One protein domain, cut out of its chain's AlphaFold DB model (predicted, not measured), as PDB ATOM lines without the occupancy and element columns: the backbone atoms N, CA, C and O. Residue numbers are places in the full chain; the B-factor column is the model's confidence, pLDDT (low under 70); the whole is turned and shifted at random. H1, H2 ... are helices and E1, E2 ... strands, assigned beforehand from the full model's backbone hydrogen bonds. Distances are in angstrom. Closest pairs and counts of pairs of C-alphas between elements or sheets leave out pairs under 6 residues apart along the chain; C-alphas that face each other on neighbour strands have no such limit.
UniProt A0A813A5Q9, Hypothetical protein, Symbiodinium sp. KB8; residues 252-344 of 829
ATOM      1  N   SER A 252     203.476 192.717 168.798       91.44
ATOM      2  CA  SER A 252     204.775 192.039 168.942       91.44
ATOM      3  C   SER A 252     205.770 192.947 169.656       91.44
ATOM      4  O   SER A 252     206.240 192.591 170.728       91.44
ATOM      5  N   GLY A 253     205.999 194.167 169.153       91.31
ATOM      6  CA  GLY A 253     207.013 195.075 169.698       91.31
ATOM      7  C   GLY A 253     206.824 195.385 171.186       91.31
ATOM      8  O   GLY A 253     207.794 195.365 171.939       91.31
ATOM      9  N   LEU A 254     205.583 195.598 171.641       93.06
ATOM     10  CA  LEU A 254     205.295 195.774 173.068       93.06
ATOM     11  C   LEU A 254     205.458 194.473 173.868       93.06
ATOM     12  O   LEU A 254     205.927 194.524 175.002       93.06
ATOM     13  N   THR A 255     205.097 193.315 173.309       93.19
ATOM     14  CA  THR A 255     205.260 192.014 173.985       93.19
ATOM     15  C   THR A 255     206.737 191.650 174.141       93.19
ATOM     16  O   THR A 255     207.154 191.245 175.226       93.19
ATOM     17  N   ASP A 256     207.540 191.861 173.100       91.12
ATOM     18  CA  ASP A 256     208.976 191.584 173.064       91.12
ATOM     19  C   ASP A 256     209.758 192.545 173.982       91.12
ATOM     20  O   ASP A 256     210.636 192.118 174.737       91.12
ATOM     21  N   ALA A 257     209.394 193.834 174.002       92.00
ATOM     22  CA  ALA A 257     209.991 194.833 174.895       92.00
ATOM     23  C   ALA A 257     209.571 194.676 176.371       92.00
ATOM     24  O   ALA A 257     210.311 195.067 177.274       92.00
ATOM     25  N   VAL A 258     208.405 194.076 176.637       92.38
ATOM     26  CA  VAL A 258     208.000 193.635 177.982       92.38
ATOM     27  C   VAL A 258     208.751 192.364 178.392       92.38
ATOM     28  O   VAL A 258     209.206 192.272 179.528       92.38
ATOM     29  N   ALA A 259     208.937 191.402 177.485       89.44
ATOM     30  CA  ALA A 259     209.641 190.146 177.768       89.44
ATOM     31  C   ALA A 259     211.161 190.310 177.983       89.44
ATOM     32  O   ALA A 259     211.811 189.415 178.528       89.44
ATOM     33  N   THR A 260     211.738 191.435 177.556       87.44
ATOM     34  CA  THR A 260     213.170 191.763 177.659       87.44
ATOM     35  C   THR A 260     213.403 192.967 178.578       87.44
ATOM     36  O   THR A 260     212.474 193.713 178.863       87.44
ATOM     37  N   GLY A 261     214.625 193.148 179.100       84.12
ATOM     38  CA  GLY A 261     214.974 194.276 179.988       84.12
ATOM     39  C   GLY A 261     214.467 194.179 181.438       84.12
ATOM     40  O   GLY A 261     214.567 195.152 182.182       84.12
ATOM     41  N   ALA A 262     213.922 193.031 181.847       86.62
ATOM     42  CA  ALA A 262     213.465 192.782 183.213       86.62
ATOM     43  C   ALA A 262     214.631 192.577 184.200       86.62
ATOM     44  O   ALA A 262     215.679 192.032 183.847       86.62
ATOM     45  N   ALA A 263     214.424 192.953 185.465       84.00
ATOM     46  CA  ALA A 263     215.459 192.898 186.498       84.00
ATOM     47  C   ALA A 263     215.935 191.460 186.816       84.00
ATOM     48  O   ALA A 263     215.127 190.554 187.060       84.00
ATOM     49  N   SER A 264     217.255 191.256 186.863       82.31
ATOM     50  CA  SER A 264     217.883 189.964 187.177       82.31
ATOM     51  C   SER A 264     218.322 189.848 188.652       82.31
ATOM     52  O   SER A 264     218.010 190.701 189.479       82.31
ATOM     53  N   GLY A 265     219.016 188.761 189.010       80.31
ATOM     54  CA  GLY A 265     219.432 188.465 190.390       80.31
ATOM     55  C   GLY A 265     218.444 187.593 191.179       80.31
ATOM     56  O   GLY A 265     217.449 187.096 190.637       80.31
ATOM     57  N   SER A 266     218.748 187.367 192.460       79.88
ATOM     58  CA  SER A 266     217.878 186.657 193.410       79.88
ATOM     59  C   SER A 266     217.006 187.639 194.200       79.88
ATOM     60  O   SER A 266     217.283 188.837 194.228       79.88
ATOM     61  N   LEU A 267     215.949 187.137 194.847       80.62
ATOM     62  CA  LEU A 267     215.083 187.963 195.699       80.62
ATOM     63  C   LEU A 267     215.890 188.622 196.839       80.62
ATOM     64  O   LEU A 267     216.919 188.102 197.266       80.62
ATOM     65  N   ALA A 268     215.461 189.801 197.281       75.69
ATOM     66  CA  ALA A 268     216.168 190.762 198.141       75.69
ATOM     67  C   ALA A 268     217.527 191.291 197.626       75.69
ATOM     68  O   ALA A 268     218.069 192.240 198.200       75.69
ATOM     69  N   ARG A 269     218.086 190.735 196.542       79.00
ATOM     70  CA  ARG A 269     219.318 191.197 195.873       79.00
ATOM     71  C   ARG A 269     219.123 191.249 194.352       79.00
ATOM     72  O   ARG A 269     219.934 190.726 193.586       79.00
ATOM     73  N   ILE A 270     218.039 191.898 193.927       82.25
ATOM     74  CA  ILE A 270     217.789 192.215 192.518       82.25
ATOM     75  C   ILE A 270     218.881 193.159 191.995       82.25
ATOM     76  O   ILE A 270     219.174 194.189 192.606       82.25
ATOM     77  N   ASP A 271     219.452 192.822 190.839       81.81
ATOM     78  CA  ASP A 271     220.425 193.663 190.146       81.81
ATOM     79  C   ASP A 271     219.709 194.666 189.234       81.81
ATOM     80  O   ASP A 271     219.441 194.415 188.054       81.81
ATOM     81  N   VAL A 272     219.415 195.837 189.798       84.88
ATOM     82  CA  VAL A 272     218.764 196.946 189.086       84.88
ATOM     83  C   VAL A 272     219.601 197.511 187.931       84.88
ATOM     84  O   VAL A 272     219.043 198.197 187.082       84.88
ATOM     85  N   SER A 273     220.901 197.193 187.827       82.56
ATOM     86  CA  SER A 273     221.720 197.594 186.668       82.56
ATOM     87  C   SER A 273     221.404 196.798 185.397       82.56
ATOM     88  O   SER A 273     221.782 197.208 184.303       82.56
ATOM     89  N   THR A 274     220.672 195.686 185.533       86.44
ATOM     90  CA  THR A 274     220.172 194.874 184.410       86.44
ATOM     91  C   THR A 274     218.768 195.262 183.940       86.44
ATOM     92  O   THR A 274     218.260 194.660 182.996       86.44
ATOM     93  N   VAL A 275     218.145 196.268 184.567       88.19
ATOM     94  CA  VAL A 275     216.863 196.823 184.116       88.19
ATOM     95  C   VAL A 275     217.092 197.710 182.898       88.19
ATOM     96  O   VAL A 275     217.808 198.707 182.979       88.19
ATOM     97  N   ASP A 276     216.433 197.382 181.791       88.38
ATOM     98  CA  ASP A 276     216.392 198.216 180.593       88.38
ATOM     99  C   ASP A 276     214.949 198.644 180.290       88.38
ATOM    100  O   ASP A 276     213.991 197.866 180.372       88.38
ATOM    101  N   VAL A 277     214.811 199.920 179.946       90.69
ATOM    102  CA  VAL A 277     213.558 200.573 179.560       90.69
ATOM    103  C   VAL A 277     213.613 201.148 178.146       90.69
ATOM    104  O   VAL A 277     212.574 201.541 177.632       90.69
ATOM    105  N   SER A 278     214.780 201.169 177.491       89.56
ATOM    106  CA  SER A 278     214.969 201.803 176.180       89.56
ATOM    107  C   SER A 278     214.107 201.155 175.093       89.56
ATOM    108  O   SER A 278     213.296 201.836 174.472       89.56
ATOM    109  N   ALA A 279     214.172 199.828 174.952       89.25
ATOM    110  CA  ALA A 279     213.323 199.071 174.030       89.25
ATOM    111  C   ALA A 279     211.817 199.237 174.322       89.25
ATOM    112  O   ALA A 279     210.997 199.206 173.404       89.25
ATOM    113  N   LEU A 280     211.447 199.434 175.592       92.38
ATOM    114  CA  LEU A 280     210.060 199.614 176.026       92.38
ATOM    115  C   LEU A 280     209.550 201.028 175.709       92.38
ATOM    116  O   LEU A 280     208.440 201.172 175.200       92.38
ATOM    117  N   ASP A 281     210.377 202.050 175.926       92.62
ATOM    118  CA  ASP A 281     210.094 203.435 175.547       92.62
ATOM    119  C   ASP A 281     210.026 203.596 174.019       92.62
ATOM    120  O   ASP A 281     209.104 204.241 173.519       92.62
ATOM    121  N   ASP A 282     210.917 202.945 173.262       91.69
ATOM    122  CA  ASP A 282     210.867 202.913 171.794       91.69
ATOM    123  C   ASP A 282     209.602 202.204 171.275       91.69
ATOM    124  O   ASP A 282     208.938 202.715 170.366       91.69
ATOM    125  N   ALA A 283     209.209 201.071 171.869       92.56
ATOM    126  CA  ALA A 283     207.984 200.356 171.502       92.56
ATOM    127  C   ALA A 283     206.712 201.162 171.838       92.56
ATOM    128  O   ALA A 283     205.773 201.209 171.035       92.56
ATOM    129  N   ILE A 284     206.684 201.865 172.975       92.75
ATOM    130  CA  ILE A 284     205.602 202.796 173.334       92.75
ATOM    131  C   ILE A 284     205.582 203.990 172.364       92.75
ATOM    132  O   ILE A 284     204.522 204.341 171.843       92.75
ATOM    133  N   ALA A 285     206.735 204.578 172.036       91.81
ATOM    134  CA  ALA A 285     206.840 205.699 171.102       91.81
ATOM    135  C   ALA A 285     206.487 205.316 169.653       91.81
ATOM    136  O   ALA A 285     205.984 206.154 168.903       91.81
ATOM    137  N   LEU A 286     206.729 204.068 169.237       90.56
ATOM    138  CA  LEU A 286     206.222 203.505 167.983       90.56
ATOM    139  C   LEU A 286     204.698 203.334 168.043       90.56
ATOM    140  O   LEU A 286     203.991 203.762 167.130       90.56
ATOM    141  N   THR A 287     204.183 202.801 169.150       92.88
ATOM    142  CA  THR A 287     202.745 202.600 169.372       92.88
ATOM    143  C   THR A 287     201.956 203.909 169.324       92.88
ATOM    144  O   THR A 287     200.904 203.960 168.691       92.88
ATOM    145  N   MET A 288     202.481 205.001 169.892       90.88
ATOM    146  CA  MET A 288     201.845 206.325 169.805       90.88
ATOM    147  C   MET A 288     201.845 206.914 168.380       90.88
ATOM    148  O   MET A 288     201.012 207.768 168.082       90.88
ATOM    149  N   LYS A 289     202.741 206.464 167.488       89.81
ATOM    150  CA  LYS A 289     202.785 206.885 166.070       89.81
ATOM    151  C   LYS A 289     201.854 206.060 165.177       89.81
ATOM    152  O   LYS A 289     201.347 206.597 164.196       89.81
ATOM    153  N   LEU A 290     201.668 204.773 165.486       87.56
ATOM    154  CA  LEU A 290     200.841 203.847 164.698       87.56
ATOM    155  C   LEU A 290     199.374 203.808 165.161       87.56
ATOM    156  O   LEU A 290     198.478 203.767 164.325       87.56
ATOM    157  N   GLY A 291     199.132 203.891 166.473       85.81
ATOM    158  CA  GLY A 291     197.804 203.903 167.090       85.81
ATOM    159  C   GLY A 291     197.276 202.518 167.494       85.81
ATOM    160  O   GLY A 291     197.405 201.532 166.774       85.81
ATOM    161  N   CYS A 292     196.618 202.435 168.657       85.06
ATOM    162  CA  CYS A 292     196.006 201.189 169.138       85.06
ATOM    163  C   CYS A 292     194.572 201.026 168.606       85.06
ATOM    164  O   CYS A 292     193.602 201.468 169.239       85.06
ATOM    165  N   HIS A 293     194.426 200.392 167.445       78.38
ATOM    166  CA  HIS A 293     193.122 200.186 166.803       78.38
ATOM    167  C   HIS A 293     192.323 198.999 167.373       78.38
ATOM    168  O   HIS A 293     191.097 199.065 167.415       78.38
ATOM    169  N   THR A 294     192.997 197.967 167.884       88.31
ATOM    170  CA  THR A 294     192.384 196.760 168.471       88.31
ATOM    171  C   THR A 294     192.294 196.839 170.004       88.31
ATOM    172  O   THR A 294     193.005 197.642 170.623       88.31
ATOM    173  N   PRO A 295     191.446 196.022 170.666       87.88
ATOM    174  CA  PRO A 295     191.503 195.861 172.121       87.88
ATOM    175  C   PRO A 295     192.852 195.284 172.579       87.88
ATOM    176  O   PRO A 295     193.356 195.670 173.630       87.88
ATOM    177  N   ASP A 296     193.479 194.428 171.777       88.12
ATOM    178  CA  ASP A 296     194.688 193.705 172.174       88.12
ATOM    179  C   ASP A 296     195.931 194.591 172.135       88.12
ATOM    180  O   ASP A 296     196.671 194.631 173.117       88.12
ATOM    181  N   ALA A 297     196.070 195.451 171.122       89.88
ATOM    182  CA  ALA A 297     197.061 196.527 171.129       89.88
ATOM    183  C   ALA A 297     196.903 197.470 172.343       89.88
ATOM    184  O   ALA A 297     197.888 198.010 172.850       89.88
ATOM    185  N   ARG A 298     195.674 197.665 172.850       90.62
ATOM    186  CA  ARG A 298     195.416 198.463 174.066       90.62
ATOM    187  C   ARG A 298     195.827 197.718 175.336       90.62
ATOM    188  O   ARG A 298     196.446 198.338 176.195       90.62
ATOM    189  N   ARG A 299     195.556 196.411 175.441       90.81
ATOM    190  CA  ARG A 299     196.026 195.565 176.558       90.81
ATOM    191  C   ARG A 299     197.556 195.498 176.611       90.81
ATOM    192  O   ARG A 299     198.135 195.675 177.685       90.81
ATOM    193  N   CYS A 300     198.213 195.350 175.458       92.12
ATOM    194  CA  CYS A 300     199.669 195.442 175.339       92.12
ATOM    195  C   CYS A 300     200.194 196.806 175.815       92.12
ATOM    196  O   CYS A 300     201.091 196.838 176.653       92.12
ATOM    197  N   LEU A 301     199.615 197.927 175.354       92.19
ATOM    198  CA  LEU A 301     200.073 199.270 175.739       92.19
ATOM    199  C   LEU A 301     199.875 199.559 177.235       92.19
ATOM    200  O   LEU A 301     200.786 200.073 177.879       92.19
ATOM    201  N   LEU A 302     198.718 199.210 177.805       91.62
ATOM    202  CA  LEU A 302     198.466 199.372 179.242       91.62
ATOM    203  C   LEU A 302     199.443 198.534 180.075       91.62
ATOM    204  O   LEU A 302     200.012 199.041 181.043       91.62
ATOM    205  N   THR A 303     199.716 197.292 179.660       93.06
ATOM    206  CA  THR A 303     200.696 196.445 180.354       93.06
ATOM    207  C   THR A 303     202.119 196.997 180.220       93.06
ATOM    208  O   THR A 303     202.849 197.033 181.206       93.06
ATOM    209  N   ALA A 304     202.511 197.492 179.042       92.88
ATOM    210  CA  ALA A 304     203.815 198.117 178.822       92.88
ATOM    211  C   ALA A 304     204.012 199.375 179.688       92.88
ATOM    212  O   ALA A 304     205.063 199.537 180.304       92.88
ATOM    213  N   LEU A 305     202.986 200.224 179.818       92.31
ATOM    214  CA  LEU A 305     203.001 201.390 180.712       92.31
ATOM    215  C   LEU A 305     203.061 200.996 182.199       92.31
ATOM    216  O   LEU A 305     203.667 201.707 183.002       92.31
ATOM    217  N   LEU A 306     202.468 199.863 182.588       93.31
ATOM    218  CA  LEU A 306     202.593 199.314 183.940       93.31
ATOM    219  C   LEU A 306     204.019 198.804 184.195       93.31
ATOM    220  O   LEU A 306     204.652 199.231 185.159       93.31
ATOM    221  N   VAL A 307     204.561 197.973 183.299       92.75
ATOM    222  CA  VAL A 307     205.935 197.443 183.381       92.75
ATOM    223  C   VAL A 307     206.971 198.573 183.352       92.75
ATOM    224  O   VAL A 307     207.939 198.534 184.107       92.75
ATOM    225  N   ARG A 308     206.746 199.645 182.584       93.69
ATOM    226  CA  ARG A 308     207.622 200.826 182.568       93.69
ATOM    227  C   ARG A 308     207.647 201.570 183.908       93.69
ATOM    228  O   ARG A 308     208.722 202.000 184.331       93.69
ATOM    229  N   ARG A 309     206.501 201.703 184.589       93.69
ATOM    230  CA  ARG A 309     206.425 202.285 185.946       93.69
ATOM    231  C   ARG A 309     207.051 201.364 186.997       93.69
ATOM    232  O   ARG A 309     207.787 201.845 187.852       93.69
ATOM    233  N   LEU A 310     206.831 200.053 186.882       92.69
ATOM    234  CA  LEU A 310     207.466 199.025 187.714       92.69
ATOM    235  C   LEU A 310     208.997 199.120 187.606       92.69
ATOM    236  O   LEU A 310     209.672 199.307 188.617       92.69
ATOM    237  N   ARG A 311     209.549 199.102 186.387       92.94
ATOM    238  CA  ARG A 311     210.996 199.227 186.142       92.94
ATOM    239  C   ARG A 311     211.573 200.548 186.646       92.94
ATOM    240  O   ARG A 311     212.605 200.515 187.307       92.94
ATOM    241  N   ALA A 312     210.883 201.672 186.427       90.31
ATOM    242  CA  ALA A 312     211.283 202.968 186.984       90.31
ATOM    243  C   ALA A 312     211.399 202.915 188.518       90.31
ATOM    244  O   ALA A 312     212.453 203.233 189.067       90.31
ATOM    245  N   SER A 313     210.368 202.402 189.202       91.44
ATOM    246  CA  SER A 313     210.361 202.280 190.667       91.44
ATOM    247  C   SER A 313     211.469 201.363 191.209       91.44
ATOM    248  O   SER A 313     212.032 201.655 192.263       91.44
ATOM    249  N   LEU A 314     211.857 200.314 190.468       88.75
ATOM    250  CA  LEU A 314     213.018 199.478 190.801       88.75
ATOM    251  C   LEU A 314     214.344 200.236 190.632       88.75
ATOM    252  O   LEU A 314     215.197 200.148 191.511       88.75
ATOM    253  N   THR A 315     214.526 200.989 189.541       88.88
ATOM    254  CA  THR A 315     215.758 201.769 189.302       88.88
ATOM    255  C   THR A 315     215.913 202.970 190.235       88.88
ATOM    256  O   THR A 315     217.035 203.331 190.584       88.88
ATOM    257  N   GLU A 316     214.804 203.575 190.663       87.88
ATOM    258  CA  GLU A 316     214.775 204.711 191.595       87.88
ATOM    259  C   GLU A 316     214.791 204.262 193.067       87.88
ATOM    260  O   GLU A 316     215.201 205.018 193.947       87.88
ATOM    261  N   GLY A 317     214.388 203.016 193.344       86.50
ATOM    262  CA  GLY A 317     214.290 202.461 194.694       86.50
ATOM    263  C   GLY A 317     213.047 202.914 195.470       86.50
ATOM    264  O   GLY A 317     213.074 202.910 196.702       86.50
ATOM    265  N   ASP A 318     211.967 203.298 194.783       91.06
ATOM    266  CA  ASP A 318     210.698 203.702 195.402       91.06
ATOM    267  C   ASP A 318     209.782 202.483 195.631       91.06
ATOM    268  O   ASP A 318     208.866 202.178 194.865       91.06
ATOM    269  N   TRP A 319     210.057 201.753 196.714       89.88
ATOM    270  CA  TRP A 319     209.274 200.585 197.144       89.88
ATOM    271  C   TRP A 319     207.810 200.920 197.510       89.88
ATOM    272  O   TRP A 319     206.932 200.110 197.192       89.88
ATOM    273  N   PRO A 320     207.489 202.081 198.127       90.50
ATOM    274  CA  PRO A 320     206.108 202.555 198.259       90.50
ATOM    275  C   PRO A 320     205.370 202.698 196.919       90.50
ATOM    276  O   PRO A 320     204.253 202.191 196.792       90.50
ATOM    277  N   PHE A 321     205.981 203.329 195.912       91.62
ATOM    278  CA  PHE A 321     205.377 203.484 194.587       91.62
ATOM    279  C   PHE A 321     205.278 202.147 193.842       91.62
ATOM    280  O   PHE A 321     204.231 201.854 193.265       91.62
ATOM    281  N   LEU A 322     206.291 201.276 193.944       92.25
ATOM    282  CA  LEU A 322     206.226 199.904 193.426       92.25
ATOM    283  C   LEU A 322     205.012 199.147 193.989       92.25
ATOM    284  O   LEU A 322     204.298 198.484 193.235       92.25
ATOM    285  N   ARG A 323     204.726 199.275 195.295       92.19
ATOM    286  CA  ARG A 323     203.544 198.647 195.908       92.19
ATOM    287  C   ARG A 323     202.234 199.199 195.336       92.19
ATOM    288  O   ARG A 323     201.299 198.423 195.161       92.19
ATOM    289  N   GLN A 324     202.159 200.490 195.002       92.25
ATOM    290  CA  GLN A 324     200.992 201.043 194.302       92.25
ATOM    291  C   GLN A 324     200.855 200.451 192.890       92.25
ATOM    292  O   GLN A 324     199.777 199.981 192.535       92.25
ATOM    293  N   VAL A 325     201.937 200.419 192.103       92.06
ATOM    294  CA  VAL A 325     201.930 199.874 190.732       92.06
ATOM    295  C   VAL A 325     201.545 198.389 190.718       92.06
ATOM    296  O   VAL A 325     200.825 197.949 189.823       92.06
ATOM    297  N   LEU A 326     201.958 197.617 191.726       92.25
ATOM    298  CA  LEU A 326     201.561 196.215 191.877       92.25
ATOM    299  C   LEU A 326     200.112 196.046 192.368       92.25
ATOM    300  O   LEU A 326     199.446 195.122 191.919       92.25
ATOM    301  N   ALA A 327     199.582 196.945 193.201       90.56
ATOM    302  CA  ALA A 327     198.159 196.935 193.561       90.56
ATOM    303  C   ALA A 327     197.250 197.303 192.368       90.56
ATOM    304  O   ALA A 327     196.167 196.741 192.214       90.56
ATOM    305  N   GLU A 328     197.702 198.203 191.487       89.81
ATOM    306  CA  GLU A 328     197.063 198.446 190.186       89.81
ATOM    307  C   GLU A 328     197.132 197.193 189.287       89.81
ATOM    308  O   GLU A 328     196.163 196.882 188.599       89.81
ATOM    309  N   ALA A 329     198.233 196.432 189.339       89.38
ATOM    310  CA  ALA A 329     198.387 195.178 188.597       89.38
ATOM    311  C   ALA A 329     197.458 194.054 189.100       89.38
ATOM    312  O   ALA A 329     196.872 193.339 188.290       89.38
ATOM    313  N   GLU A 330     197.292 193.908 190.419       87.19
ATOM    314  CA  GLU A 330     196.349 192.951 191.021       87.19
ATOM    315  C   GLU A 330     194.889 193.282 190.667       87.19
ATOM    316  O   GLU A 330     194.083 192.377 190.452       87.19
ATOM    317  N   ALA A 331     194.539 194.570 190.567       87.44
ATOM    318  CA  ALA A 331     193.186 195.009 190.224       87.44
ATOM    319  C   ALA A 331     192.783 194.712 188.764       87.44
ATOM    320  O   ALA A 331     191.588 194.620 188.473       87.44
ATOM    321  N   GLU A 332     193.754 194.547 187.859       85.62
ATOM    322  CA  GLU A 332     193.538 194.282 186.429       85.62
ATOM    323  C   GLU A 332     194.264 193.008 185.942       85.62
ATOM    324  O   GLU A 332     194.706 192.935 184.794       85.62
ATOM    325  N   GLU A 333     194.394 191.975 186.786       81.06
ATOM    326  CA  GLU A 333     195.255 190.811 186.497       81.06
ATOM    327  C   GLU A 333     194.896 190.053 185.196       81.06
ATOM    328  O   GLU A 333     195.782 189.517 184.524       81.06
ATOM    329  N   ASP A 334     193.618 190.033 184.801       80.19
ATOM    330  CA  ASP A 334     193.138 189.446 183.535       80.19
ATOM    331  C   ASP A 334     193.485 190.297 182.291       80.19
ATOM    332  O   ASP A 334     193.529 189.782 181.169       80.19
ATOM    333  N   SER A 335     193.759 191.594 182.466       82.38
ATOM    334  CA  SER A 335     194.181 192.507 181.390       82.38
ATOM    335  C   SER A 335     195.671 192.378 181.054       82.38
ATOM    336  O   SER A 335     196.073 192.706 179.935       82.38
ATOM    337  N   ILE A 336     196.487 191.911 182.008       88.81
ATOM    338  CA  ILE A 336     197.954 191.851 181.911       88.81
ATOM    339  C   ILE A 336     198.397 190.766 180.923       88.81
ATOM    340  O   ILE A 336     198.108 189.580 181.107       88.81
ATOM    341  N   ILE A 337     199.172 191.157 179.903       91.50
ATOM    342  CA  ILE A 337     199.706 190.209 178.914       91.50
ATOM    343  C   ILE A 337     200.638 189.175 179.565       91.50
ATOM    344  O   ILE A 337     201.423 189.491 180.462       91.50
ATOM    345  N   ALA A 338     200.588 187.929 179.083       89.25
ATOM    346  CA  ALA A 338     201.295 186.798 179.697       89.25
ATOM    347  C   ALA A 338     202.816 187.015 179.845       89.25
ATOM    348  O   ALA A 338     203.398 186.547 180.821       89.25
ATOM    349  N   ALA A 339     203.440 187.769 178.932       88.56
ATOM    350  CA  ALA A 339     204.861 188.120 178.983       88.56
ATOM    351  C   ALA A 339     205.254 188.957 180.217       88.56
ATOM    352  O   ALA A 339     206.358 188.799 180.727       88.56
ATOM    353  N   ALA A 340     204.355 189.805 180.733       90.06
ATOM    354  CA  ALA A 340     204.620 190.633 181.913       90.06
ATOM    355  C   ALA A 340     204.467 189.869 183.233       90.06
ATOM    356  O   ALA A 340     205.094 190.228 184.232       90.06
ATOM    357  N   LYS A 341     203.626 188.822 183.265       90.06
ATOM    358  CA  LYS A 341     203.260 188.144 184.518       90.06
ATOM    359  C   LYS A 341     204.479 187.648 185.321       90.06
ATOM    360  O   LYS A 341     204.467 187.887 186.527       90.06
ATOM    361  N   PRO A 342     205.545 187.064 184.733       89.69
ATOM    362  CA  PRO A 342     206.745 186.675 185.482       89.69
ATOM    363  C   PRO A 342     207.489 187.838 186.162       89.69
ATOM    364  O   PRO A 342     207.978 187.667 187.274       89.69
ATOM    365  N   GLU A 343     207.566 189.018 185.534       90.25
ATOM    366  CA  GLU A 343     208.225 190.198 186.122       90.25
ATOM    367  C   GLU A 343     207.376 190.805 187.249       90.25
ATOM    368  O   GLU A 343     207.896 191.089 188.328       90.25
ATOM    369  N   VAL A 344     206.057 190.901 187.045       90.00
ATOM    370  CA  VAL A 344     205.092 191.355 188.063       90.00
ATOM    371  C   VAL A 344     205.112 190.441 189.297       90.00
ATOM    372  O   VAL A 344     205.191 190.934 190.421       90.00
TER     373      VAL A 344
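What this domain is: This is residues 252 to 344 of the 829 residues of the protein "Hypothetical protein" of Symbiodinium sp. KB8 (UniProt A0A813A5Q9). The long helix H3 is the core, and H2 and H4, each folding back along it in a helical hairpin, pack on different parts of it, while H1 packs on both H2 and H3. A small two-strand hairpin, E1 and E2, lies at one end of the longest axis, and the short H5 ends the printed part near H1. The printed part has 93 residues with five named helices and two named strands, in the order H1, E1, E2, H2, H3, H4, H5; the sheet, E1 - E2, is antiparallel and the class is mostly helix. The whole is compact, with a radius of gyration of the C-alphas of 12.9 A, and spans 40 by 27 by 19 A.

Where its parts are: Strand E1 is residues 264 to 266, and E2 is residues 269 to 271. The longest helix, H3, is residues 295 to 316, running 31.6 A from C-alpha 295 at (191.503, 195.861, 172.121) to C-alpha 316 at (214.775, 204.711, 191.595). H2 is residues 278 to 290, 18.3 A long, and H4 is residues 319 to 331, 18.4 A long. H1, residues 252 to 259, begins with C-alpha 252 at (204.775, 192.039, 168.942) and is 10.3 A long. H5 is residues 341 to 344.

How they stand to each other: E1 and E2 form an antiparallel hairpin at 169 degrees, with N 271 and O 264 2.9 A apart, within hydrogen-bond range. Both strands are apart from H3 and H4. H3 is the hub, touching three helices. With residues 306 to 314 alone it touches H4, opposite ways at a shallow tilt of 19 degrees; the closest C-alphas, of Ser 313 and Leu 322, are 5.5 A apart. With residues 301 to 308 alone it touches H2, opposite ways at a shallow tilt of 32 degrees; the closest C-alphas are those of Ile 284 and Leu 301, 7.0 A. With residues 300 to 307 alone it touches H1, the same way at a shallow tilt of 32 degrees, only just short of steep; the closest C-alphas are those of Leu 254 and Cys 300, 6.1 A. H2 touches H1 with residues 279 to 284 alone, and the C-alphas of Ala 257 and Leu 280 come closest, at 4.9 A. H2 and H4 are apart. H5 is close to H4 but not clearly touching; the closest C-alphas, of Leu 326 and Val 344, are 7.1 A apart. Every O i to N i+4 pair is within hydrogen-bond range in H1, H3 and H4, and 8 of 9 are in H2; H5 is too short for such a pair.

The domain as a whole: The C-alphas of Arg 269 and His 293, 40.2 A apart, are the two farthest apart. The printed part has no cut and no long link. Its mean pLDDT is 88.8, and no printed residue is under 70.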